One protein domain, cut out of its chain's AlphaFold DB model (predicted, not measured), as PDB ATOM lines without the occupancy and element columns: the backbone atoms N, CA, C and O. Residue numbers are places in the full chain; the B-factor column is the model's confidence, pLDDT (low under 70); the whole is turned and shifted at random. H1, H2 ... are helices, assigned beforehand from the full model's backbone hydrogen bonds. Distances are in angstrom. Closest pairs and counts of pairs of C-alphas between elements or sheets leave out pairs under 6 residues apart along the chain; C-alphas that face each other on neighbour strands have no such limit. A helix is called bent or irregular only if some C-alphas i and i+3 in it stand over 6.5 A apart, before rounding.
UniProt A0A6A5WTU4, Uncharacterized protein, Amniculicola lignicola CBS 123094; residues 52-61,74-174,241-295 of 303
ATOM      1  N   HIS A  52      20.070 -16.147  34.311       69.62
ATOM      2  CA  HIS A  52      18.992 -15.413  34.966       69.62
ATOM      3  C   HIS A  52      19.301 -15.096  36.437       69.62
ATOM      4  O   HIS A  52      19.185 -13.943  36.844       69.62
ATOM      5  N   VAL A  53      19.748 -16.081  37.226       69.88
ATOM      6  CA  VAL A  53      20.131 -15.876  38.639       69.88
ATOM      7  C   VAL A  53      21.286 -14.883  38.742       69.88
ATOM      8  O   VAL A  53      21.266 -13.973  39.572       69.88
ATOM      9  N   ALA A  54      22.255 -15.034  37.847       67.50
ATOM     10  CA  ALA A  54      23.380 -14.141  37.656       67.50
ATOM     11  C   ALA A  54      22.940 -12.682  37.423       67.50
ATOM     12  O   ALA A  54      23.279 -11.785  38.193       67.50
ATOM     13  N   PHE A  55      22.133 -12.437  36.390       69.44
ATOM     14  CA  PHE A  55      21.677 -11.095  36.036       69.44
ATOM     15  C   PHE A  55      20.699 -10.495  37.051       69.44
ATOM     16  O   PHE A  55      20.753  -9.292  37.295       69.44
ATOM     17  N   ASN A  56      19.843 -11.297  37.684       67.06
ATOM     18  CA  ASN A  56      18.950 -10.804  38.735       67.06
ATOM     19  C   ASN A  56      19.734 -10.358  39.970       67.06
ATOM     20  O   ASN A  56      19.443  -9.305  40.529       67.06
ATOM     21  N   SER A  57      20.793 -11.090  40.329       62.25
ATOM     22  CA  SER A  57      21.679 -10.710  41.436       62.25
ATOM     23  C   SER A  57      22.437  -9.399  41.170       62.25
ATOM     24  O   SER A  57      22.933  -8.775  42.101       62.25
ATOM     25  N   LEU A  58      22.519  -8.950  39.910       62.72
ATOM     26  CA  LEU A  58      23.059  -7.633  39.553       62.72
ATOM     27  C   LEU A  58      22.037  -6.499  39.640       62.72
ATOM     28  O   LEU A  58      22.441  -5.342  39.742       62.72
ATOM     29  N   ARG A  59      20.742  -6.806  39.509       60.84
ATOM     30  CA  ARG A  59      19.669  -5.802  39.447       60.84
ATOM     31  C   ARG A  59      19.202  -5.360  40.828       60.84
ATOM     32  O   ARG A  59      18.889  -4.183  40.983       60.84
ATOM     33  N   ASP A  60      19.219  -6.260  41.808       51.53
ATOM     34  CA  ASP A  60      18.722  -5.991  43.156       51.53
ATOM     35  C   ASP A  60      19.883  -5.805  44.145       51.53
ATOM     36  O   ASP A  60      20.362  -6.779  44.733       51.53
ATOM     37  N   PRO A  61      20.372  -4.571  44.383       50.03
ATOM     38  CA  PRO A  61      21.226  -4.343  45.533       50.03
ATOM     39  C   PRO A  61      20.397  -4.642  46.797       50.03
ATOM     40  O   PRO A  61      19.326  -4.049  46.952       50.03
ATOM     41  N   GLU A  74      25.578   1.537  34.765       53.53
ATOM     42  CA  GLU A  74      24.956   2.104  33.575       53.53
ATOM     43  C   GLU A  74      24.062   1.006  32.963       53.53
ATOM     44  O   GLU A  74      24.585  -0.063  32.626       53.53
ATOM     45  N   PRO A  75      22.733   1.203  32.853       54.28
ATOM     46  CA  PRO A  75      21.795   0.174  32.383       54.28
ATOM     47  C   PRO A  75      22.210  -0.445  31.042       54.28
ATOM     48  O   PRO A  75      21.939  -1.613  30.767       54.28
ATOM     49  N   ASN A  76      22.953   0.330  30.253       60.50
ATOM     50  CA  ASN A  76      23.531  -0.054  28.978       60.50
ATOM     51  C   ASN A  76      24.526  -1.223  29.077       60.50
ATOM     52  O   ASN A  76      24.569  -2.024  28.150       60.50
ATOM     53  N   LEU A  77      25.290  -1.386  30.168       64.06
ATOM     54  CA  LEU A  77      26.258  -2.489  30.302       64.06
ATOM     55  C   LEU A  77      25.557  -3.832  30.477       64.06
ATOM     56  O   LEU A  77      25.821  -4.780  29.742       64.06
ATOM     57  N   LEU A  78      24.680  -3.902  31.476       66.62
ATOM     58  CA  LEU A  78      23.886  -5.086  31.779       66.62
ATOM     59  C   LEU A  78      23.081  -5.496  30.552       66.62
ATOM     60  O   LEU A  78      23.089  -6.663  30.183       66.62
ATOM     61  N   LEU A  79      22.474  -4.515  29.882       67.25
ATOM     62  CA  LEU A  79      21.740  -4.727  28.647       67.25
ATOM     63  C   LEU A  79      22.650  -5.186  27.499       67.25
ATOM     64  O   LEU A  79      22.279  -6.104  26.784       67.25
ATOM     65  N   THR A  80      23.850  -4.622  27.337       69.19
ATOM     66  CA  THR A  80      24.800  -5.050  26.293       69.19
ATOM     67  C   THR A  80      25.285  -6.475  26.543       69.19
ATOM     68  O   THR A  80      25.238  -7.298  25.632       69.19
ATOM     69  N   LEU A  81      25.693  -6.806  27.772       71.19
ATOM     70  CA  LEU A  81      26.101  -8.163  28.150       71.19
ATOM     71  C   LEU A  81      24.940  -9.151  28.009       71.19
ATOM     72  O   LEU A  81      25.134 -10.235  27.475       71.19
ATOM     73  N   GLN A  82      23.731  -8.766  28.419       69.62
ATOM     74  CA  GLN A  82      22.532  -9.589  28.287       69.62
ATOM     75  C   GLN A  82      22.148  -9.800  26.815       69.62
ATOM     76  O   GLN A  82      21.896 -10.929  26.410       69.62
ATOM     77  N   ASN A  83      22.168  -8.756  25.986       70.81
ATOM     78  CA  ASN A  83      21.873  -8.857  24.553       70.81
ATOM     79  C   ASN A  83      22.919  -9.703  23.816       70.81
ATOM     80  O   ASN A  83      22.570 -10.469  22.918       70.81
ATOM     81  N   THR A  84      24.187  -9.601  24.228       64.94
ATOM     82  CA  THR A  84      25.276 -10.455  23.731       64.94
ATOM     83  C   THR A  84      25.058 -11.911  24.152       64.94
ATOM     84  O   THR A  84      25.157 -12.812  23.320       64.94
ATOM     85  N   ALA A  85      24.691 -12.150  25.417       60.62
ATOM     86  CA  ALA A  85      24.393 -13.480  25.949       60.62
ATOM     87  C   ALA A  85      23.208 -14.148  25.237       60.62
ATOM     88  O   ALA A  85      23.247 -15.346  24.979       60.62
ATOM     89  N   CYS A  86      22.180 -13.370  24.887       57.88
ATOM     90  CA  CYS A  86      20.987 -13.850  24.190       57.88
ATOM     91  C   CYS A  86      21.171 -13.979  22.665       57.88
ATOM     92  O   CYS A  86      20.199 -14.230  21.958       57.88
ATOM     93  N   GLY A  87      22.378 -13.765  22.125       57.00
ATOM     94  CA  GLY A  87      22.640 -13.907  20.687       57.00
ATOM     95  C   GLY A  87      21.904 -12.890  19.801       57.00
ATOM     96  O   GLY A  87      21.863 -13.066  18.582       57.00
ATOM     97  N   LEU A  88      21.356 -11.819  20.390       56.75
ATOM     98  CA  LEU A  88      20.553 -10.796  19.705       56.75
ATOM     99  C   LEU A  88      21.387  -9.850  18.828       56.75
ATOM    100  O   LEU A  88      20.830  -9.034  18.102       56.75
ATOM    101  N   LEU A  89      22.717  -9.947  18.881       57.91
ATOM    102  CA  LEU A  89      23.642  -9.039  18.196       57.91
ATOM    103  C   LEU A  89      24.250  -9.630  16.918       57.91
ATOM    104  O   LEU A  89      25.343  -9.248  16.504       57.91
ATOM    105  N   ALA A  90      23.544 -10.552  16.268       53.12
ATOM    106  CA  ALA A  90      24.001 -11.150  15.024       53.12
ATOM    107  C   ALA A  90      24.243 -10.078  13.941       53.12
ATOM    108  O   ALA A  90      23.300  -9.451  13.466       53.12
ATOM    109  N   GLY A  91      25.501  -9.882  13.534       56.97
ATOM    110  CA  GLY A  91      25.894  -8.857  12.557       56.97
ATOM    111  C   GLY A  91      26.137  -7.454  13.129       56.97
ATOM    112  O   GLY A  91      26.388  -6.527  12.362       56.97
ATOM    113  N   ALA A  92      26.092  -7.272  14.452       65.69
ATOM    114  CA  ALA A  92      26.494  -6.015  15.076       65.69
ATOM    115  C   ALA A  92      28.025  -5.866  15.076       65.69
ATOM    116  O   ALA A  92      28.765  -6.838  15.239       65.69
ATOM    117  N   SER A  93      28.511  -4.631  14.937       74.62
ATOM    118  CA  SER A  93      29.926  -4.320  15.143       74.62
ATOM    119  C   SER A  93      30.349  -4.657  16.575       74.62
ATOM    120  O   SER A  93      29.577  -4.428  17.509       74.62
ATOM    121  N   GLN A  94      31.584  -5.132  16.752       75.06
ATOM    122  CA  GLN A  94      32.149  -5.367  18.080       75.06
ATOM    123  C   GLN A  94      31.993  -4.112  18.964       75.06
ATOM    124  O   GLN A  94      32.345  -3.015  18.518       75.06
ATOM    125  N   PRO A  95      31.497  -4.242  20.208       76.62
ATOM    126  CA  PRO A  95      31.382  -3.106  21.110       76.62
ATOM    127  C   PRO A  95      32.750  -2.491  21.422       76.62
ATOM    128  O   PRO A  95      33.753  -3.194  21.563       76.62
ATOM    129  N   VAL A  96      32.790  -1.165  21.584       80.06
ATOM    130  CA  VAL A  96      34.011  -0.434  21.961       80.06
ATOM    131  C   VAL A  96      34.267  -0.605  23.461       80.06
ATOM    132  O   VAL A  96      33.965   0.262  24.283       80.06
ATOM    133  N   TRP A  97      34.824  -1.760  23.826       81.44
ATOM    134  CA  TRP A  97      35.062  -2.154  25.217       81.44
ATOM    135  C   TRP A  97      36.005  -1.213  25.973       81.44
ATOM    136  O   TRP A  97      35.837  -1.024  27.173       81.44
ATOM    137  N   ASP A  98      36.969  -0.583  25.299       79.81
ATOM    138  CA  ASP A  98      37.902   0.345  25.946       79.81
ATOM    139  C   ASP A  98      37.214   1.584  26.514       79.81
ATOM    140  O   ASP A  98      37.471   1.960  27.658       79.81
ATOM    141  N   GLY A  99      36.316   2.201  25.741       76.62
ATOM    142  CA  GLY A  99      35.533   3.351  26.201       76.62
ATOM    143  C   GLY A  99      34.630   2.983  27.379       76.62
ATOM    144  O   GLY A  99      34.465   3.769  28.312       76.62
ATOM    145  N   PHE A 100      34.124   1.750  27.377       77.19
ATOM    146  CA  PHE A 100      33.376   1.194  28.496       77.19
ATOM    147  C   PHE A 100      34.260   1.004  29.741       77.19
ATOM    148  O   PHE A 100      33.937   1.518  30.811       77.19
ATOM    149  N   LEU A 101      35.409   0.335  29.622       81.69
ATOM    150  CA  LEU A 101      36.292   0.083  30.763       81.69
ATOM    151  C   LEU A 101      36.871   1.368  31.351       81.69
ATOM    152  O   LEU A 101      37.084   1.427  32.560       81.69
ATOM    153  N   GLN A 102      37.059   2.415  30.539       77.50
ATOM    154  CA  GLN A 102      37.454   3.735  31.028       77.50
ATOM    155  C   GLN A 102      36.526   4.250  32.133       77.50
ATOM    156  O   GLN A 102      37.022   4.926  33.030       77.50
ATOM    157  N   TYR A 103      35.232   3.894  32.142       70.69
ATOM    158  CA  TYR A 103      34.290   4.258  33.209       70.69
ATOM    159  C   TYR A 103      34.799   3.880  34.609       70.69
ATOM    160  O   TYR A 103      34.717   4.691  35.530       70.69
ATOM    161  N   PHE A 104      35.412   2.700  34.760       71.19
ATOM    162  CA  PHE A 104      35.962   2.234  36.040       71.19
ATOM    163  C   PHE A 104      37.253   2.957  36.453       71.19
ATOM    164  O   PHE A 104      37.667   2.858  37.608       71.19
ATOM    165  N   PHE A 105      37.864   3.713  35.535       69.12
ATOM    166  CA  PHE A 105      39.145   4.402  35.710       69.12
ATOM    167  C   PHE A 105      39.058   5.929  35.545       69.12
ATOM    168  O   PHE A 105      40.092   6.588  35.575       69.12
ATOM    169  N   ARG A 106      37.857   6.519  35.402       63.62
ATOM    170  CA  ARG A 106      37.665   7.959  35.106       63.62
ATOM    171  C   ARG A 106      38.288   8.929  36.120       63.62
ATOM    172  O   ARG A 106      38.425  10.106  35.810       63.62
ATOM    173  N   GLN A 107      38.684   8.468  37.305       54.78
ATOM    174  CA  GLN A 107      39.391   9.279  38.297       54.78
ATOM    175  C   GLN A 107      40.890   8.949  38.276       54.78
ATOM    176  O   GLN A 107      41.381   8.129  39.042       54.78
ATOM    177  N   ILE A 108      41.616   9.583  37.359       46.75
ATOM    178  CA  ILE A 108      43.085   9.661  37.356       46.75
ATOM    179  C   ILE A 108      43.445  10.909  38.185       46.75
ATOM    180  O   ILE A 108      42.778  11.931  38.015       46.75
ATOM    181  N   PRO A 109      44.425  10.861  39.113       51.22
ATOM    182  CA  PRO A 109      45.609   9.992  39.111       51.22
ATOM    183  C   PRO A 109      45.547   8.710  39.949       51.22
ATOM    184  O   PRO A 109      46.474   7.911  39.859       51.22
ATOM    185  N   ARG A 110      44.501   8.473  40.748       59.81
ATOM    186  CA  ARG A 110      44.372   7.233  41.532       59.81
ATOM    187  C   ARG A 110      43.023   6.579  41.256       59.81
ATOM    188  O   ARG A 110      42.015   7.167  41.650       59.81
ATOM    189  N   PRO A 111      42.990   5.386  40.628       62.28
ATOM    190  CA  PRO A 111      41.734   4.699  40.375       62.28
ATOM    191  C   PRO A 111      40.973   4.541  41.686       62.28
ATOM    192  O   PRO A 111      41.503   4.047  42.683       62.28
ATOM    193  N   HIS A 112      39.728   5.004  41.686       68.69
ATOM    194  CA  HIS A 112      38.879   4.943  42.861       68.69
ATOM    195  C   HIS A 112      38.737   3.469  43.300       68.69
ATOM    196  O   HIS A 112      38.399   2.637  42.453       68.69
ATOM    197  N   PRO A 113      38.915   3.114  44.590       70.38
ATOM    198  CA  PRO A 113      38.846   1.725  45.071       70.38
ATOM    199  C   PRO A 113      37.605   0.958  44.589       70.38
ATOM    200  O   PRO A 113      37.685  -0.198  44.187       70.38
ATOM    201  N   ARG A 114      36.451   1.636  44.519       70.69
ATOM    202  CA  ARG A 114      35.206   1.069  43.960       70.69
ATOM    203  C   ARG A 114      35.308   0.650  42.488       70.69
ATOM    204  O   ARG A 114      34.708  -0.350  42.116       70.69
ATOM    205  N   GLY A 115      36.032   1.398  41.655       78.12
ATOM    206  CA  GLY A 115      36.230   1.062  40.242       78.12
ATOM    207  C   GLY A 115      36.982  -0.256  40.078       78.12
ATOM    208  O   GLY A 115      36.597  -1.090  39.264       78.12
ATOM    209  N   ILE A 116      37.975  -0.490  40.937       80.19
ATOM    210  CA  ILE A 116      38.758  -1.730  40.965       80.19
ATOM    211  C   ILE A 116      37.897  -2.904  41.418       80.19
ATOM    212  O   ILE A 116      37.855  -3.919  40.732       80.19
ATOM    213  N   LEU A 117      37.145  -2.748  42.513       78.56
ATOM    214  CA  LEU A 117      36.227  -3.791  42.983       78.56
ATOM    215  C   LEU A 117      35.190  -4.157  41.914       78.56
ATOM    216  O   LEU A 117      34.858  -5.324  41.713       78.56
ATOM    217  N   ASN A 118      34.672  -3.160  41.199       80.06
ATOM    218  CA  ASN A 118      33.740  -3.381  40.103       80.06
ATOM    219  C   ASN A 118      34.385  -4.144  38.941       80.06
ATOM    220  O   ASN A 118      33.761  -5.036  38.374       80.06
ATOM    221  N   LEU A 119      35.640  -3.837  38.625       84.44
ATOM    222  CA  LEU A 119      36.391  -4.532  37.591       84.44
ATOM    223  C   LEU A 119      36.707  -5.985  37.977       84.44
ATOM    224  O   LEU A 119      36.566  -6.873  37.142       84.44
ATOM    225  N   GLN A 120      37.064  -6.241  39.239       85.75
ATOM    226  CA  GLN A 120      37.245  -7.596  39.779       85.75
ATOM    227  C   GLN A 120      35.959  -8.413  39.653       85.75
ATOM    228  O   GLN A 120      35.982  -9.539  39.165       85.75
ATOM    229  N   ASN A 121      34.825  -7.828  40.047       83.25
ATOM    230  CA  ASN A 121      33.524  -8.478  39.929       83.25
ATOM    231  C   ASN A 121      33.145  -8.760  38.473       83.25
ATOM    232  O   ASN A 121      32.682  -9.857  38.172       83.25
ATOM    233  N   LEU A 122      33.369  -7.804  37.568       86.06
ATOM    234  CA  LEU A 122      33.127  -7.997  36.141       86.06
ATOM    235  C   LEU A 122      34.001  -9.124  35.572       86.06
ATOM    236  O   LEU A 122      33.494  -9.969  34.840       86.06
ATOM    237  N   HIS A 123      35.288  -9.164  35.930       89.56
ATOM    238  CA  HIS A 123      36.198 -10.233  35.509       89.56
ATOM    239  C   HIS A 123      35.682 -11.605  35.939       89.56
ATOM    240  O   HIS A 123      35.517 -12.495  35.110       89.56
ATOM    241  N   LEU A 124      35.361 -11.749  37.228       87.50
ATOM    242  CA  LEU A 124      34.863 -12.996  37.806       87.50
ATOM    243  C   LEU A 124      33.536 -13.425  37.176       87.50
ATOM    244  O   LEU A 124      33.378 -14.592  36.823       87.50
ATOM    245  N   LEU A 125      32.609 -12.488  36.972       85.56
ATOM    246  CA  LEU A 125      31.357 -12.726  36.259       85.56
ATOM    247  C   LEU A 125      31.605 -13.300  34.858       85.56
ATOM    248  O   LEU A 125      30.998 -14.302  34.469       85.56
ATOM    249  N   LEU A 126      32.517 -12.685  34.106       89.44
ATOM    250  CA  LEU A 126      32.840 -13.127  32.759       89.44
ATOM    251  C   LEU A 126      33.413 -14.548  32.758       89.44
ATOM    252  O   LEU A 126      32.864 -15.411  32.080       89.44
ATOM    253  N   ILE A 127      34.467 -14.815  33.535       90.88
ATOM    254  CA  ILE A 127      35.202 -16.093  33.461       90.88
ATOM    255  C   ILE A 127      34.506 -17.259  34.179       90.88
ATOM    256  O   ILE A 127      34.812 -18.414  33.896       90.88
ATOM    257  N   ARG A 128      33.596 -16.990  35.123       88.25
ATOM    258  CA  ARG A 128      32.908 -18.039  35.902       88.25
ATOM    259  C   ARG A 128      31.494 -18.325  35.451       88.25
ATOM    260  O   ARG A 128      30.963 -19.377  35.792       88.25
ATOM    261  N   VAL A 129      30.881 -17.402  34.718       84.88
ATOM    262  CA  VAL A 129      29.475 -17.529  34.343       84.88
ATOM    263  C   VAL A 129      29.296 -17.288  32.859       84.88
ATOM    264  O   VAL A 129      28.962 -18.223  32.139       84.88
ATOM    265  N   LEU A 130      29.540 -16.065  32.382       88.38
ATOM    266  CA  LEU A 130      29.142 -15.680  31.026       88.38
ATOM    267  C   LEU A 130      29.897 -16.474  29.955       88.38
ATOM    268  O   LEU A 130      29.276 -17.066  29.071       88.38
ATOM    269  N   LEU A 131      31.224 -16.519  30.047       92.00
ATOM    270  CA  LEU A 131      32.066 -17.226  29.090       92.00
ATOM    271  C   LEU A 131      31.871 -18.750  29.159       92.00
ATOM    272  O   LEU A 131      31.641 -19.338  28.103       92.00
ATOM    273  N   PRO A 132      31.855 -19.400  30.343       91.56
ATOM    274  CA  PRO A 132      31.490 -20.811  30.443       91.56
ATOM    275  C   PRO A 132      30.152 -21.155  29.781       91.56
ATOM    276  O   PRO A 132      30.088 -22.102  28.998       91.56
ATOM    277  N   TRP A 133      29.103 -20.357  30.014       88.00
ATOM    278  CA  TRP A 133      27.804 -20.543  29.359       88.00
ATOM    279  C   TRP A 133      27.890 -20.438  27.835       88.00
ATOM    280  O   TRP A 133      27.341 -21.282  27.125       88.00
ATOM    281  N   ALA A 134      28.606 -19.436  27.323       90.75
ATOM    282  CA  ALA A 134      28.794 -19.266  25.887       90.75
ATOM    283  C   ALA A 134      29.543 -20.456  25.261       90.75
ATOM    284  O   ALA A 134      29.159 -20.920  24.186       90.75
ATOM    285  N   ILE A 135      30.562 -20.991  25.944       92.56
ATOM    286  CA  ILE A 135      31.330 -22.165  25.503       92.56
ATOM    287  C   ILE A 135      30.459 -23.424  25.480       92.56
ATOM    288  O   ILE A 135      30.501 -24.175  24.505       92.56
ATOM    289  N   ILE A 136      29.657 -23.654  26.526       89.12
ATOM    290  CA  ILE A 136      28.723 -24.789  26.582       89.12
ATOM    291  C   ILE A 136      27.778 -24.736  25.387       89.12
ATOM    292  O   ILE A 136      27.701 -25.702  24.627       89.12
ATOM    293  N   ARG A 137      27.148 -23.576  25.155       89.50
ATOM    294  CA  ARG A 137      26.238 -23.401  24.021       89.50
ATOM    295  C   ARG A 137      26.935 -23.617  22.678       89.50
ATOM    296  O   ARG A 137      26.362 -24.244  21.791       89.50
ATOM    297  N   ASN A 138      28.176 -23.153  22.538       93.00
ATOM    298  CA  ASN A 138      28.965 -23.380  21.330       93.00
ATOM    299  C   ASN A 138      29.191 -24.873  21.073       93.00
ATOM    300  O   ASN A 138      28.932 -25.345  19.969       93.00
ATOM    301  N   ARG A 139      29.625 -25.634  22.090       89.19
ATOM    302  CA  ARG A 139      29.851 -27.085  21.961       89.19
ATOM    303  C   ARG A 139      28.574 -27.825  21.569       89.19
ATOM    304  O   ARG A 139      28.648 -28.711  20.722       89.19
ATOM    305  N   GLU A 140      27.426 -27.456  22.139       86.88
ATOM    306  CA  GLU A 140      26.126 -28.026  21.759       86.88
ATOM    307  C   GLU A 140      25.800 -27.766  20.284       86.88
ATOM    308  O   GLU A 140      25.499 -28.697  19.544       86.88
ATOM    309  N   LEU A 141      25.900 -26.513  19.837       90.50
ATOM    310  CA  LEU A 141      25.575 -26.136  18.461       90.50
ATOM    311  C   LEU A 141      26.522 -26.776  17.440       90.50
ATOM    312  O   LEU A 141      26.078 -27.254  16.398       90.50
ATOM    313  N   VAL A 142      27.818 -26.838  17.753       90.06
ATOM    314  CA  VAL A 142      28.808 -27.546  16.932       90.06
ATOM    315  C   VAL A 142      28.491 -29.043  16.879       90.06
ATOM    316  O   VAL A 142      28.638 -29.656  15.825       90.06
ATOM    317  N   LEU A 143      28.025 -29.645  17.977       85.56
ATOM    318  CA  LEU A 143      27.596 -31.045  17.982       85.56
ATOM    319  C   LEU A 143      26.403 -31.273  17.061       85.56
ATOM    320  O   LEU A 143      26.458 -32.161  16.214       85.56
ATOM    321  N   GLU A 144      25.366 -30.449  17.179       87.38
ATOM    322  CA  GLU A 144      24.199 -30.526  16.301       87.38
ATOM    323  C   GLU A 144      24.581 -30.382  14.817       87.38
ATOM    324  O   GLU A 144      24.090 -31.136  13.978       87.38
ATOM    325  N   MET A 145      25.517 -29.481  14.504       89.81
ATOM    326  CA  MET A 145      26.051 -29.285  13.156       89.81
ATOM    327  C   MET A 145      26.705 -30.559  12.590       89.81
ATOM    328  O   MET A 145      26.386 -30.964  11.474       89.81
ATOM    329  N   TYR A 146      27.594 -31.225  13.342       84.75
ATOM    330  CA  TYR A 146      28.235 -32.471  12.879       84.75
ATOM    331  C   TYR A 146      27.268 -33.654  12.811       84.75
ATOM    332  O   TYR A 146      27.451 -34.537  11.975       84.75
ATOM    333  N   LEU A 147      26.242 -33.686  13.665       83.38
ATOM    334  CA  LEU A 147      25.189 -34.699  13.575       83.38
ATOM    335  C   LEU A 147      24.355 -34.528  12.301       83.38
ATOM    336  O   LEU A 147      23.975 -35.524  11.691       83.38
ATOM    337  N   ALA A 148      24.104 -33.286  11.880       86.12
ATOM    338  CA  ALA A 148      23.389 -32.990  10.643       86.12
ATOM    339  C   ALA A 148      24.248 -33.191   9.382       86.12
ATOM    340  O   ALA A 148      23.732 -33.626   8.354       86.12
ATOM    341  N   ALA A 149      25.552 -32.906   9.453       84.56
ATOM    342  CA  ALA A 149      26.484 -33.033   8.333       84.56
ATOM    343  C   ALA A 149      27.789 -33.756   8.754       84.56
ATOM    344  O   ALA A 149      28.817 -33.122   9.002       84.56
ATOM    345  N   PRO A 150      27.790 -35.104   8.800       79.56
ATOM    346  CA  PRO A 150      28.918 -35.892   9.321       79.56
ATOM    347  C   PRO A 150      30.184 -35.879   8.456       79.56
ATOM    348  O   PRO A 150      31.251 -36.311   8.893       79.56
ATOM    349  N   THR A 151      30.071 -35.428   7.207       81.38
ATOM    350  CA  THR A 151      31.171 -35.367   6.235       81.38
ATOM    351  C   THR A 151      32.014 -34.098   6.355       81.38
ATOM    352  O   THR A 151      33.002 -33.958   5.635       81.38
ATOM    353  N   LEU A 152      31.646 -33.171   7.246       82.19
ATOM    354  CA  LEU A 152      32.381 -31.926   7.449       82.19
ATOM    355  C   LEU A 152      33.792 -32.170   8.002       82.19
ATOM    356  O   LEU A 152      34.035 -33.082   8.796       82.19
ATOM    357  N   SER A 153      34.726 -31.300   7.608       82.44
ATOM    358  CA  SER A 153      36.074 -31.258   8.183       82.44
ATOM    359  C   SER A 153      36.005 -30.993   9.684       82.44
ATOM    360  O   SER A 153      35.204 -30.190  10.140       82.44
ATOM    361  N   GLN A 154      36.907 -31.602  10.454       77.31
ATOM    362  CA  GLN A 154      36.996 -31.413  11.910       77.31
ATOM    363  C   GLN A 154      37.520 -30.024  12.316       77.31
ATOM    364  O   GLN A 154      37.514 -29.654  13.497       77.31
ATOM    365  N   ARG A 155      38.057 -29.264  11.354       81.00
ATOM    366  CA  ARG A 155      38.575 -27.911  11.555       81.00
ATOM    367  C   ARG A 155      37.513 -26.902  11.121       81.00
ATOM    368  O   ARG A 155      37.464 -26.522   9.958       81.00
ATOM    369  N   VAL A 156      36.715 -26.447  12.083       87.12
ATOM    370  CA  VAL A 156      35.685 -25.418  11.893       87.12
ATOM    371  C   VAL A 156      36.087 -24.122  12.606       87.12
ATOM    372  O   VAL A 156      36.540 -24.162  13.751       87.12
ATOM    373  N   SER A 157      35.938 -22.977  11.938       90.81
ATOM    374  CA  SER A 157      36.276 -21.648  12.476       90.81
ATOM    375  C   SER A 157      35.271 -21.124  13.509       90.81
ATOM    376  O   SER A 157      35.614 -20.271  14.319       90.81
ATOM    377  N   LEU A 158      34.055 -21.681  13.539       91.94
ATOM    378  CA  LEU A 158      32.983 -21.316  14.478       91.94
ATOM    379  C   LEU A 158      33.122 -21.944  15.876       91.94
ATOM    380  O   LEU A 158      32.269 -21.742  16.743       91.94
ATOM    381  N   ARG A 159      34.179 -22.718  16.125       90.75
ATOM    382  CA  ARG A 159      34.452 -23.263  17.457       90.75
ATOM    383  C   ARG A 159      34.884 -22.161  18.421       90.75
ATOM    384  O   ARG A 159      35.607 -21.243  18.051       90.75
ATOM    385  N   TYR A 160      34.490 -22.291  19.682       91.81
ATOM    386  CA  TYR A 160      34.899 -21.365  20.739       91.81
ATOM    387  C   TYR A 160      36.429 -21.304  20.913       91.81
ATOM    388  O   TYR A 160      36.963 -20.230  21.159       91.81
ATOM    389  N   ASP A 161      37.134 -22.427  20.735       89.81
ATOM    390  CA  ASP A 161      38.600 -22.543  20.825       89.81
ATOM    391  C   ASP A 161      39.315 -22.327  19.479       89.81
ATOM    392  O   ASP A 161      40.511 -22.572  19.358       89.81
ATOM    393  N   ALA A 162      38.595 -21.844  18.459       89.38
ATOM    394  CA  ALA A 162      39.188 -21.318  17.228       89.38
ATOM    395  C   ALA A 162      39.527 -19.822  17.340       89.38
ATOM    396  O   ALA A 162      39.775 -19.167  16.327       89.38
ATOM    397  N   TRP A 163      39.502 -19.278  18.562       85.19
ATOM    398  CA  TRP A 163      39.957 -17.926  18.851       85.19
ATOM    399  C   TRP A 163      41.373 -17.737  18.292       85.19
ATOM    400  O   TRP A 163      42.260 -18.522  18.634       85.19
ATOM    401  N   PRO A 164      41.596 -16.750  17.406       73.62
ATOM    402  CA  PRO A 164      42.898 -16.565  16.795       73.62
ATOM    403  C   PRO A 164      43.913 -16.210  17.879       73.62
ATOM    404  O   PRO A 164      43.720 -15.236  18.614       73.62
ATOM    405  N   ASP A 165      45.000 -16.981  17.938       58.84
ATOM    406  CA  ASP A 165      46.162 -16.670  18.763       58.84
ATOM    407  C   ASP A 165      46.680 -15.287  18.359       58.84
ATOM    408  O   ASP A 165      47.380 -15.116  17.361       58.84
ATOM    409  N   SER A 166      46.291 -14.258  19.109       52.78
ATOM    410  CA  SER A 166      46.864 -12.930  18.941       52.78
ATOM    411  C   SER A 166      48.054 -12.816  19.879       52.78
ATOM    412  O   SER A 166      47.962 -13.182  21.051       52.78
ATOM    413  N   TYR A 167      49.151 -12.242  19.388       44.91
ATOM    414  CA  TYR A 167      50.349 -11.948  20.180       44.91
ATOM    415  C   TYR A 167      50.056 -11.172  21.484       44.91
ATOM    416  O   TYR A 167      50.851 -11.240  22.414       44.91
ATOM    417  N   MET A 168      48.907 -10.487  21.609       42.12
ATOM    418  CA  MET A 168      48.506  -9.822  22.860       42.12
ATOM    419  C   MET A 168      48.059 -10.785  23.976       42.12
ATOM    420  O   MET A 168      48.062 -10.399  25.143       42.12
ATOM    421  N   GLY A 169      47.693 -12.023  23.635       41.72
ATOM    422  CA  GLY A 169      47.318 -13.082  24.578       41.72
ATOM    423  C   GLY A 169      48.499 -13.807  25.212       41.72
ATOM    424  O   GLY A 169      48.368 -14.447  26.250       41.72
ATOM    425  N   GLN A 170      49.682 -13.650  24.618       41.34
ATOM    426  CA  GLN A 170      50.939 -14.158  25.149       41.34
ATOM    427  C   GLN A 170      51.545 -13.243  26.210       41.34
ATOM    428  O   GLN A 170      52.741 -13.349  26.444       41.34
ATOM    429  N   MET A 171      50.794 -12.337  26.855       42.09
ATOM    430  CA  MET A 171      51.280 -11.790  28.124       42.09
ATOM    431  C   MET A 171      51.290 -12.964  29.096       42.09
ATOM    432  O   MET A 171      50.216 -13.334  29.587       42.09
ATOM    433  N   PRO A 172      52.449 -13.604  29.344       42.56
ATOM    434  CA  PRO A 172      52.480 -14.748  30.216       42.56
ATOM    435  C   PRO A 172      52.001 -14.210  31.552       42.56
ATOM    436  O   PRO A 172      52.490 -13.185  32.042       42.56
ATOM    437  N   PHE A 173      51.037 -14.893  32.150       44.41
ATOM    438  CA  PHE A 173      51.002 -14.889  33.591       44.41
ATOM    439  C   PHE A 173      52.322 -15.560  33.974       44.41
ATOM    440  O   PHE A 173      52.406 -16.779  34.055       44.41
ATOM    441  N   GLU A 174      53.396 -14.788  34.154       43.25
ATOM    442  CA  GLU A 174      54.272 -15.186  35.234       43.25
ATOM    443  C   GLU A 174      53.339 -15.178  36.439       43.25
ATOM    444  O   GLU A 174      52.744 -14.126  36.709       43.25
ATOM    445  N   GLU A 241      44.310 -19.493  24.421       85.31
ATOM    446  CA  GLU A 241      44.367 -18.339  25.329       85.31
ATOM    447  C   GLU A 241      43.204 -18.303  26.345       85.31
ATOM    448  O   GLU A 241      43.344 -17.790  27.454       85.31
ATOM    449  N   ILE A 242      42.054 -18.880  25.985       88.81
ATOM    450  CA  ILE A 242      40.858 -18.937  26.830       88.81
ATOM    451  C   ILE A 242      41.157 -19.630  28.169       88.81
ATOM    452  O   ILE A 242      40.671 -19.185  29.212       88.81
ATOM    453  N   ASP A 243      41.999 -20.667  28.161       86.38
ATOM    454  CA  ASP A 243      42.304 -21.480  29.344       86.38
ATOM    455  C   ASP A 243      43.030 -20.684  30.423       86.38
ATOM    456  O   ASP A 243      42.786 -20.880  31.615       86.38
ATOM    457  N   ILE A 244      43.861 -19.724  30.004       86.06
ATOM    458  CA  ILE A 244      44.591 -18.823  30.899       86.06
ATOM    459  C   ILE A 244      43.601 -18.045  31.767       86.06
ATOM    460  O   ILE A 244      43.784 -17.934  32.976       86.06
ATOM    461  N   TYR A 245      42.535 -17.520  31.162       89.56
ATOM    462  CA  TYR A 245      41.542 -16.714  31.871       89.56
ATOM    463  C   TYR A 245      40.555 -17.563  32.662       89.56
ATOM    464  O   TYR A 245      40.154 -17.180  33.759       89.56
ATOM    465  N   LEU A 246      40.171 -18.730  32.141       90.19
ATOM    466  CA  LEU A 246      39.306 -19.658  32.867       90.19
ATOM    467  C   LEU A 246      39.986 -20.218  34.126       90.19
ATOM    468  O   LEU A 246      39.288 -20.566  35.081       90.19
ATOM    469  N   ALA A 247      41.320 -20.269  34.162       89.00
ATOM    470  CA  ALA A 247      42.094 -20.704  35.322       89.00
ATOM    471  C   ALA A 247      42.231 -19.646  36.439       89.00
ATOM    472  O   ALA A 247      42.561 -20.021  37.564       89.00
ATOM    473  N   ASP A 248      41.929 -18.364  36.185       86.75
ATOM    474  CA  ASP A 248      42.151 -17.256  37.138       86.75
ATOM    475  C   ASP A 248      41.422 -17.453  38.473       86.75
ATOM    476  O   ASP A 248      40.194 -17.390  38.544       86.75
ATOM    477  N   ARG A 249      42.151 -17.631  39.575       84.00
ATOM    478  CA  ARG A 249      41.547 -17.941  40.878       84.00
ATOM    479  C   ARG A 249      40.930 -16.712  41.533       84.00
ATOM    480  O   ARG A 249      41.515 -15.633  41.539       84.00
ATOM    481  N   GLU A 250      39.767 -16.886  42.161       83.44
ATOM    482  CA  GLU A 250      39.084 -15.770  42.826       83.44
ATOM    483  C   GLU A 250      39.960 -15.055  43.873       83.44
ATOM    484  O   GLU A 250      40.043 -13.830  43.789       83.44
ATOM    485  N   PRO A 251      40.667 -15.744  44.794       80.31
ATOM    486  CA  PRO A 251      41.526 -15.070  45.771       80.31
ATOM    487  C   PRO A 251      42.600 -14.174  45.139       80.31
ATOM    488  O   PRO A 251      42.901 -13.110  45.672       80.31
ATOM    489  N   GLU A 252      43.140 -14.563  43.983       82.69
ATOM    490  CA  GLU A 252      44.162 -13.792  43.265       82.69
ATOM    491  C   GLU A 252      43.567 -12.519  42.658       82.69
ATOM    492  O   GLU A 252      44.140 -11.440  42.784       82.69
ATOM    493  N   ILE A 253      42.377 -12.622  42.057       83.94
ATOM    494  CA  ILE A 253      41.664 -11.470  41.490       83.94
ATOM    495  C   ILE A 253      41.209 -10.514  42.596       83.94
ATOM    496  O   ILE A 253      41.394  -9.301  42.480       83.94
ATOM    497  N   ARG A 254      40.643 -11.049  43.684       82.19
ATOM    498  CA  ARG A 254      40.177 -10.279  44.849       82.19
ATOM    499  C   ARG A 254      41.325  -9.601  45.593       82.19
ATOM    500  O   ARG A 254      41.142  -8.493  46.085       82.19
ATOM    501  N   GLY A 255      42.500 -10.230  45.626       75.56
ATOM    502  CA  GLY A 255      43.709  -9.694  46.250       75.56
ATOM    503  C   GLY A 255      44.384  -8.554  45.483       75.56
ATOM    504  O   GLY A 255      45.351  -7.980  45.980       75.56
ATOM    505  N   MET A 256      43.904  -8.192  44.288       80.31
ATOM    506  CA  MET A 256      44.487  -7.080  43.532       80.31
ATOM    507  C   MET A 256      44.227  -5.734  44.222       80.31
ATOM    508  O   MET A 256      43.090  -5.365  44.518       80.31
ATOM    509  N   THR A 257      45.297  -4.975  44.448       78.25
ATOM    510  CA  THR A 257      45.272  -3.636  45.044       78.25
ATOM    511  C   THR A 257      45.172  -2.573  43.947       78.25
ATOM    512  O   THR A 257      45.389  -2.880  42.773       78.25
ATOM    513  N   PRO A 258      44.895  -1.297  44.274       75.19
ATOM    514  CA  PRO A 258      44.953  -0.222  43.283       75.19
ATOM    515  C   PRO A 258      46.265  -0.153  42.499       75.19
ATOM    516  O   PRO A 258      46.238   0.127  41.301       75.19
ATOM    517  N   ASP A 259      47.382  -0.489  43.144       72.75
ATOM    518  CA  ASP A 259      48.706  -0.472  42.529       72.75
ATOM    519  C   ASP A 259      48.938  -1.652  41.578       72.75
ATOM    520  O   ASP A 259      49.804  -1.562  40.718       72.75
ATOM    521  N   THR A 260      48.173  -2.747  41.687       74.12
ATOM    522  CA  THR A 260      48.251  -3.911  40.780       74.12
ATOM    523  C   THR A 260      47.059  -4.016  39.824       74.12
ATOM    524  O   THR A 260      47.116  -4.743  38.833       74.12
ATOM    525  N   ALA A 261      46.003  -3.229  40.046       73.31
ATOM    526  CA  ALA A 261      44.780  -3.233  39.246       73.31
ATOM    527  C   ALA A 261      44.980  -2.779  37.789       73.31
ATOM    528  O   ALA A 261      44.135  -3.072  36.939       73.31
ATOM    529  N   TYR A 262      46.095  -2.115  37.463       76.69
ATOM    530  CA  TYR A 262      46.443  -1.788  36.075       76.69
ATOM    531  C   TYR A 262      46.589  -3.043  35.196       76.69
ATOM    532  O   TYR A 262      46.359  -2.963  33.992       76.69
ATOM    533  N   ILE A 263      46.906  -4.200  35.793       82.00
ATOM    534  CA  ILE A 263      46.996  -5.503  35.114       82.00
ATOM    535  C   ILE A 263      45.597  -6.061  34.818       82.00
ATOM    536  O   ILE A 263      45.390  -6.745  33.819       82.00
ATOM    537  N   LEU A 264      44.607  -5.755  35.659       84.12
ATOM    538  CA  LEU A 264      43.266  -6.323  35.542       84.12
ATOM    539  C   LEU A 264      42.497  -5.761  34.342       84.12
ATOM    540  O   LEU A 264      41.768  -6.494  33.680       84.12
ATOM    541  N   ARG A 265      42.685  -4.478  34.011       85.19
ATOM    542  CA  ARG A 265      42.010  -3.844  32.865       85.19
ATOM    543  C   ARG A 265      42.265  -4.558  31.530       85.19
ATOM    544  O   ARG A 265      41.275  -4.921  30.894       85.19
ATOM    545  N   PRO A 266      43.517  -4.754  31.070       84.88
ATOM    546  CA  PRO A 266      43.768  -5.436  29.803       84.88
ATOM    547  C   PRO A 266      43.264  -6.885  29.817       84.88
ATOM    548  O   PRO A 266      42.779  -7.357  28.793       84.88
ATOM    549  N   ARG A 267      43.277  -7.568  30.974       86.94
ATOM    550  CA  ARG A 267      42.688  -8.911  31.107       86.94
ATOM    551  C   ARG A 267      41.176  -8.893  30.897       86.94
ATOM    552  O   ARG A 267      40.681  -9.641  30.063       86.94
ATOM    553  N   VAL A 268      40.449  -8.012  31.584       89.38
ATOM    554  CA  VAL A 268      38.989  -7.894  31.423       89.38
ATOM    555  C   VAL A 268      38.623  -7.525  29.991       89.38
ATOM    556  O   VAL A 268      37.699  -8.109  29.428       89.38
ATOM    557  N   LEU A 269      39.362  -6.593  29.383       88.62
ATOM    558  CA  LEU A 269      39.193  -6.247  27.973       88.62
ATOM    559  C   LEU A 269      39.314  -7.489  27.091       88.62
ATOM    560  O   LEU A 269      38.456  -7.738  26.247       88.62
ATOM    561  N   ARG A 270      40.358  -8.287  27.311       88.50
ATOM    562  CA  ARG A 270      40.616  -9.481  26.517       88.50
ATOM    563  C   ARG A 270      39.536 -10.545  26.697       88.50
ATOM    564  O   ARG A 270      39.040 -11.074  25.707       88.50
ATOM    565  N   VAL A 271      39.091 -10.783  27.930       90.94
ATOM    566  CA  VAL A 271      37.979 -11.702  28.215       90.94
ATOM    567  C   VAL A 271      36.677 -11.222  27.566       90.94
ATOM    568  O   VAL A 271      35.949 -12.043  27.014       90.94
ATOM    569  N   LEU A 272      36.385  -9.916  27.557       90.38
ATOM    570  CA  LEU A 272      35.225  -9.359  26.844       90.38
ATOM    571  C   LEU A 272      35.302  -9.607  25.332       90.38
ATOM    572  O   LEU A 272      34.294  -9.941  24.712       90.38
ATOM    573  N   GLN A 273      36.488  -9.471  24.733       89.19
ATOM    574  CA  GLN A 273      36.698  -9.756  23.312       89.19
ATOM    575  C   GLN A 273      36.490 -11.244  22.990       89.19
ATOM    576  O   GLN A 273      35.791 -11.558  22.027       89.19
ATOM    577  N   ILE A 274      37.041 -12.140  23.816       91.38
ATOM    578  CA  ILE A 274      36.841 -13.592  23.698       91.38
ATOM    579  C   ILE A 274      35.354 -13.927  23.836       91.38
ATOM    580  O   ILE A 274      34.786 -14.613  22.992       91.38
ATOM    581  N   TYR A 275      34.702 -13.406  24.876       91.62
ATOM    582  CA  TYR A 275      33.279 -13.616  25.120       91.62
ATOM    583  C   TYR A 275      32.428 -13.177  23.924       91.62
ATOM    584  O   TYR A 275      31.592 -13.943  23.444       91.62
ATOM    585  N   TRP A 276      32.695 -11.983  23.387       89.25
ATOM    586  CA  TRP A 276      32.035 -11.476  22.188       89.25
ATOM    587  C   TRP A 276      32.199 -12.412  20.984       89.25
ATOM    588  O   TRP A 276      31.228 -12.686  20.279       89.25
ATOM    589  N   PHE A 277      33.409 -12.922  20.755       90.69
ATOM    590  CA  PHE A 277      33.686 -13.863  19.672       90.69
ATOM    591  C   PHE A 277      32.894 -15.159  19.811       90.69
ATOM    592  O   PHE A 277      32.223 -15.562  18.863       90.69
ATOM    593  N   VAL A 278      32.894 -15.776  20.997       92.62
ATOM    594  CA  VAL A 278      32.142 -17.018  21.224       92.62
ATOM    595  C   VAL A 278      30.641 -16.784  21.027       92.62
ATOM    596  O   VAL A 278      29.976 -17.577  20.362       92.62
ATOM    597  N   CYS A 279      30.103 -15.671  21.533       90.31
ATOM    598  CA  CYS A 279      28.703 -15.298  21.315       90.31
ATOM    599  C   CYS A 279      28.375 -15.051  19.834       90.31
ATOM    600  O   CYS A 279      27.317 -15.474  19.368       90.31
ATOM    601  N   THR A 280      29.278 -14.417  19.084       88.75
ATOM    602  CA  THR A 280      29.114 -14.204  17.638       88.75
ATOM    603  C   THR A 280      29.073 -15.539  16.900       88.75
ATOM    604  O   THR A 280      28.143 -15.785  16.137       88.75
ATOM    605  N   ASN A 281      30.006 -16.446  17.202       92.06
ATOM    606  CA  ASN A 281      30.024 -17.789  16.624       92.06
ATOM    607  C   ASN A 281      28.754 -18.581  16.957       92.06
ATOM    608  O   ASN A 281      28.202 -19.245  16.084       92.06
ATOM    609  N   ASN A 282      28.255 -18.487  18.194       92.94
ATOM    610  CA  ASN A 282      26.983 -19.105  18.580       92.94
ATOM    611  C   ASN A 282      25.822 -18.558  17.750       92.94
ATOM    612  O   ASN A 282      25.000 -19.328  17.268       92.94
ATOM    613  N   SER A 283      25.770 -17.240  17.555       90.06
ATOM    614  CA  SER A 283      24.727 -16.603  16.752       90.06
ATOM    615  C   SER A 283      24.773 -17.051  15.286       90.06
ATOM    616  O   SER A 283      23.733 -17.361  14.703       90.06
ATOM    617  N   GLU A 284      25.966 -17.171  14.698       91.19
ATOM    618  CA  GLU A 284      26.127 -17.701  13.336       91.19
ATOM    619  C   GLU A 284      25.734 -19.181  13.233       91.19
ATOM    620  O   GLU A 284      25.020 -19.565  12.307       91.19
ATOM    621  N   LEU A 285      26.101 -20.013  14.212       93.12
ATOM    622  CA  LEU A 285      25.661 -21.411  14.263       93.12
ATOM    623  C   LEU A 285      24.134 -21.534  14.381       93.12
ATOM    624  O   LEU A 285      23.541 -22.389  13.731       93.12
ATOM    625  N   GLU A 286      23.478 -20.668  15.155       93.44
ATOM    626  CA  GLU A 286      22.011 -20.625  15.245       93.44
ATOM    627  C   GLU A 286      21.358 -20.212  13.921       93.44
ATOM    628  O   GLU A 286      20.317 -20.756  13.547       93.44
ATOM    629  N   LYS A 287      21.952 -19.263  13.186       92.06
ATOM    630  CA  LYS A 287      21.481 -18.898  11.840       92.06
ATOM    631  C   LYS A 287      21.599 -20.073  10.880       92.06
ATOM    632  O   LYS A 287      20.619 -20.393  10.210       92.06
ATOM    633  N   LEU A 288      22.759 -20.733  10.853       94.38
ATOM    634  CA  LEU A 288      22.979 -21.929  10.039       94.38
ATOM    635  C   LEU A 288      21.956 -23.004  10.398       94.38
ATOM    636  O   LEU A 288      21.276 -23.507   9.512       94.38
ATOM    637  N   LYS A 289      21.758 -23.287  11.688       94.69
ATOM    638  CA  LYS A 289      20.753 -24.239  12.171       94.69
ATOM    639  C   LYS A 289      19.347 -23.917  11.661       94.69
ATOM    640  O   LYS A 289      18.663 -24.806  11.159       94.69
ATOM    641  N   LYS A 290      18.915 -22.654  11.759       94.38
ATOM    642  CA  LYS A 290      17.610 -22.198  11.243       94.38
ATOM    643  C   LYS A 290      17.495 -22.349   9.723       94.38
ATOM    644  O   LYS A 290      16.406 -22.629   9.236       94.38
ATOM    645  N   GLY A 291      18.602 -22.200   9.000       94.25
ATOM    646  CA  GLY A 291      18.714 -22.445   7.560       94.25
ATOM    647  C   GLY A 291      19.007 -23.901   7.177       94.25
ATOM    648  O   GLY A 291      19.435 -24.147   6.057       94.25
ATOM    649  N   GLY A 292      18.849 -24.873   8.084       94.50
ATOM    650  CA  GLY A 292      19.104 -26.287   7.772       94.50
ATOM    651  C   GLY A 292      20.579 -26.631   7.534       94.50
ATOM    652  O   GLY A 292      20.880 -27.588   6.829       94.50
ATOM    653  N   TRP A 293      21.493 -25.861   8.128       93.88
ATOM    654  CA  TRP A 293      22.953 -25.966   8.006       93.88
ATOM    655  C   TRP A 293      23.506 -25.675   6.603       93.88
ATOM    656  O   TRP A 293      24.650 -26.020   6.295       93.88
ATOM    657  N   GLU A 294      22.728 -25.005   5.752       93.31
ATOM    658  CA  GLU A 294      23.189 -24.561   4.437       93.31
ATOM    659  C   GLU A 294      24.389 -23.603   4.561       93.31
ATOM    660  O   GLU A 294      24.414 -22.712   5.407       93.31
ATOM    661  N   GLY A 295      25.421 -23.795   3.731       91.50
ATOM    662  CA  GLY A 295      26.614 -22.936   3.728       91.50
ATOM    663  C   GLY A 295      27.641 -23.224   4.831       91.50
ATOM    664  O   GLY A 295      28.677 -22.565   4.878       91.50
TER     665      GLY A 295
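This is residues 52 to 61, 74 to 174 and 241 to 295 of the 303 residues of an uncharacterized protein of Amniculicola lignicola CBS 123094 (UniProt A0A6A5WTU4). Two long helices, H4 and H8, run the same way side by side and make the core and the longest axis; H4 is bent, but its two arms run on nearly straight. Short helices H3, H6 and H7 pack round the first part of this pair, H1 and H2 form a loose pair to one side, and after H4 an unnamed stretch, residues 149 to 166, folds back to little H5. The printed part has 166 residues with eight named helices, H1 to H8 in chain order, and no named strand; the class is all helix. It is compact, with a radius of gyration of the C-alphas of 17.3 A, and only just elongated, spanning 56 by 37 by 26 A.

H4, residues 113 to 148, was assigned as one helix by its hydrogen bonds but is bent, with C-alphas 128 and 131 6.9 A apart; its arms H4a, residues 113 to 128, and H4b, residues 131 to 148, stand at a shallow tilt of 23 degrees. H8, residues 261 to 290, touches H4b with residues 275 to 289 alone, at a shallow tilt of 26 degrees, the same way; the closest C-alphas, of Asn 138 and Asn 282, are 5.5 A apart. H8 touches H4a with residues 261 to 275 alone, closest at C-alphas of His 123 and Val 268, 5.5 A, at a tilt of 36 degrees, only just steep. H3, residues 97 to 105, forms a helical hairpin with H4a, its closest C-alphas those of Phe 104 and Gly 115, 4.4 A. H6, residues 241 to 246, touches H8 at C-alphas of Tyr 245 and Val 271, 7.2 A. H7, residues 250 to 254, touches H4a at C-alphas of Gln 120 and Ile 253, 6.1 A. H2, residues 75 to 85, only just touches H8, with 3 pairs of C-alphas within 8 A, the closest those of Thr 84 and Cys 279, 6.4 A. H1, residues 52 to 59, is close to H2 but not clearly touching, at C-alphas of Phe 55 and Leu 78, 7.7 A. H5, residues 167 to 170, is close to H6 but not clearly touching, at C-alphas of Gly 169 and Glu 241, 6.1 A. Every O i to N i+4 pair is within hydrogen-bond range in H1, H2, H4a, H4b and H7; H8 has 23 of 26, H6 1 of 2, H3 2 of 5 with 5 of 6 O i to N i+3 pairs, and H5 is too short for such a pair.

H8 measures 43.4 A, H4b 25.8 A, H4a 22.6 A, H2 15.3 A and H3 13.0 A. H1 begins at C-alpha 52 (18.992, -15.413, 34.966), and H8 ends at C-alpha 290 (17.610, -22.198, 11.243).

The C-alphas farthest apart, of Pro 109 and Thr 151, are 57.9 A apart. Residues 62 to 73 and 175 to 240 are not printed, with gaps of 14.1 A and 14.4 A between C-alphas. The links H2 to H3 and H4 to H5 are long. Mean pLDDT of the printed part is 77.8; 45 residues are under 70, among them residues 52 to 61 and 165 to 174.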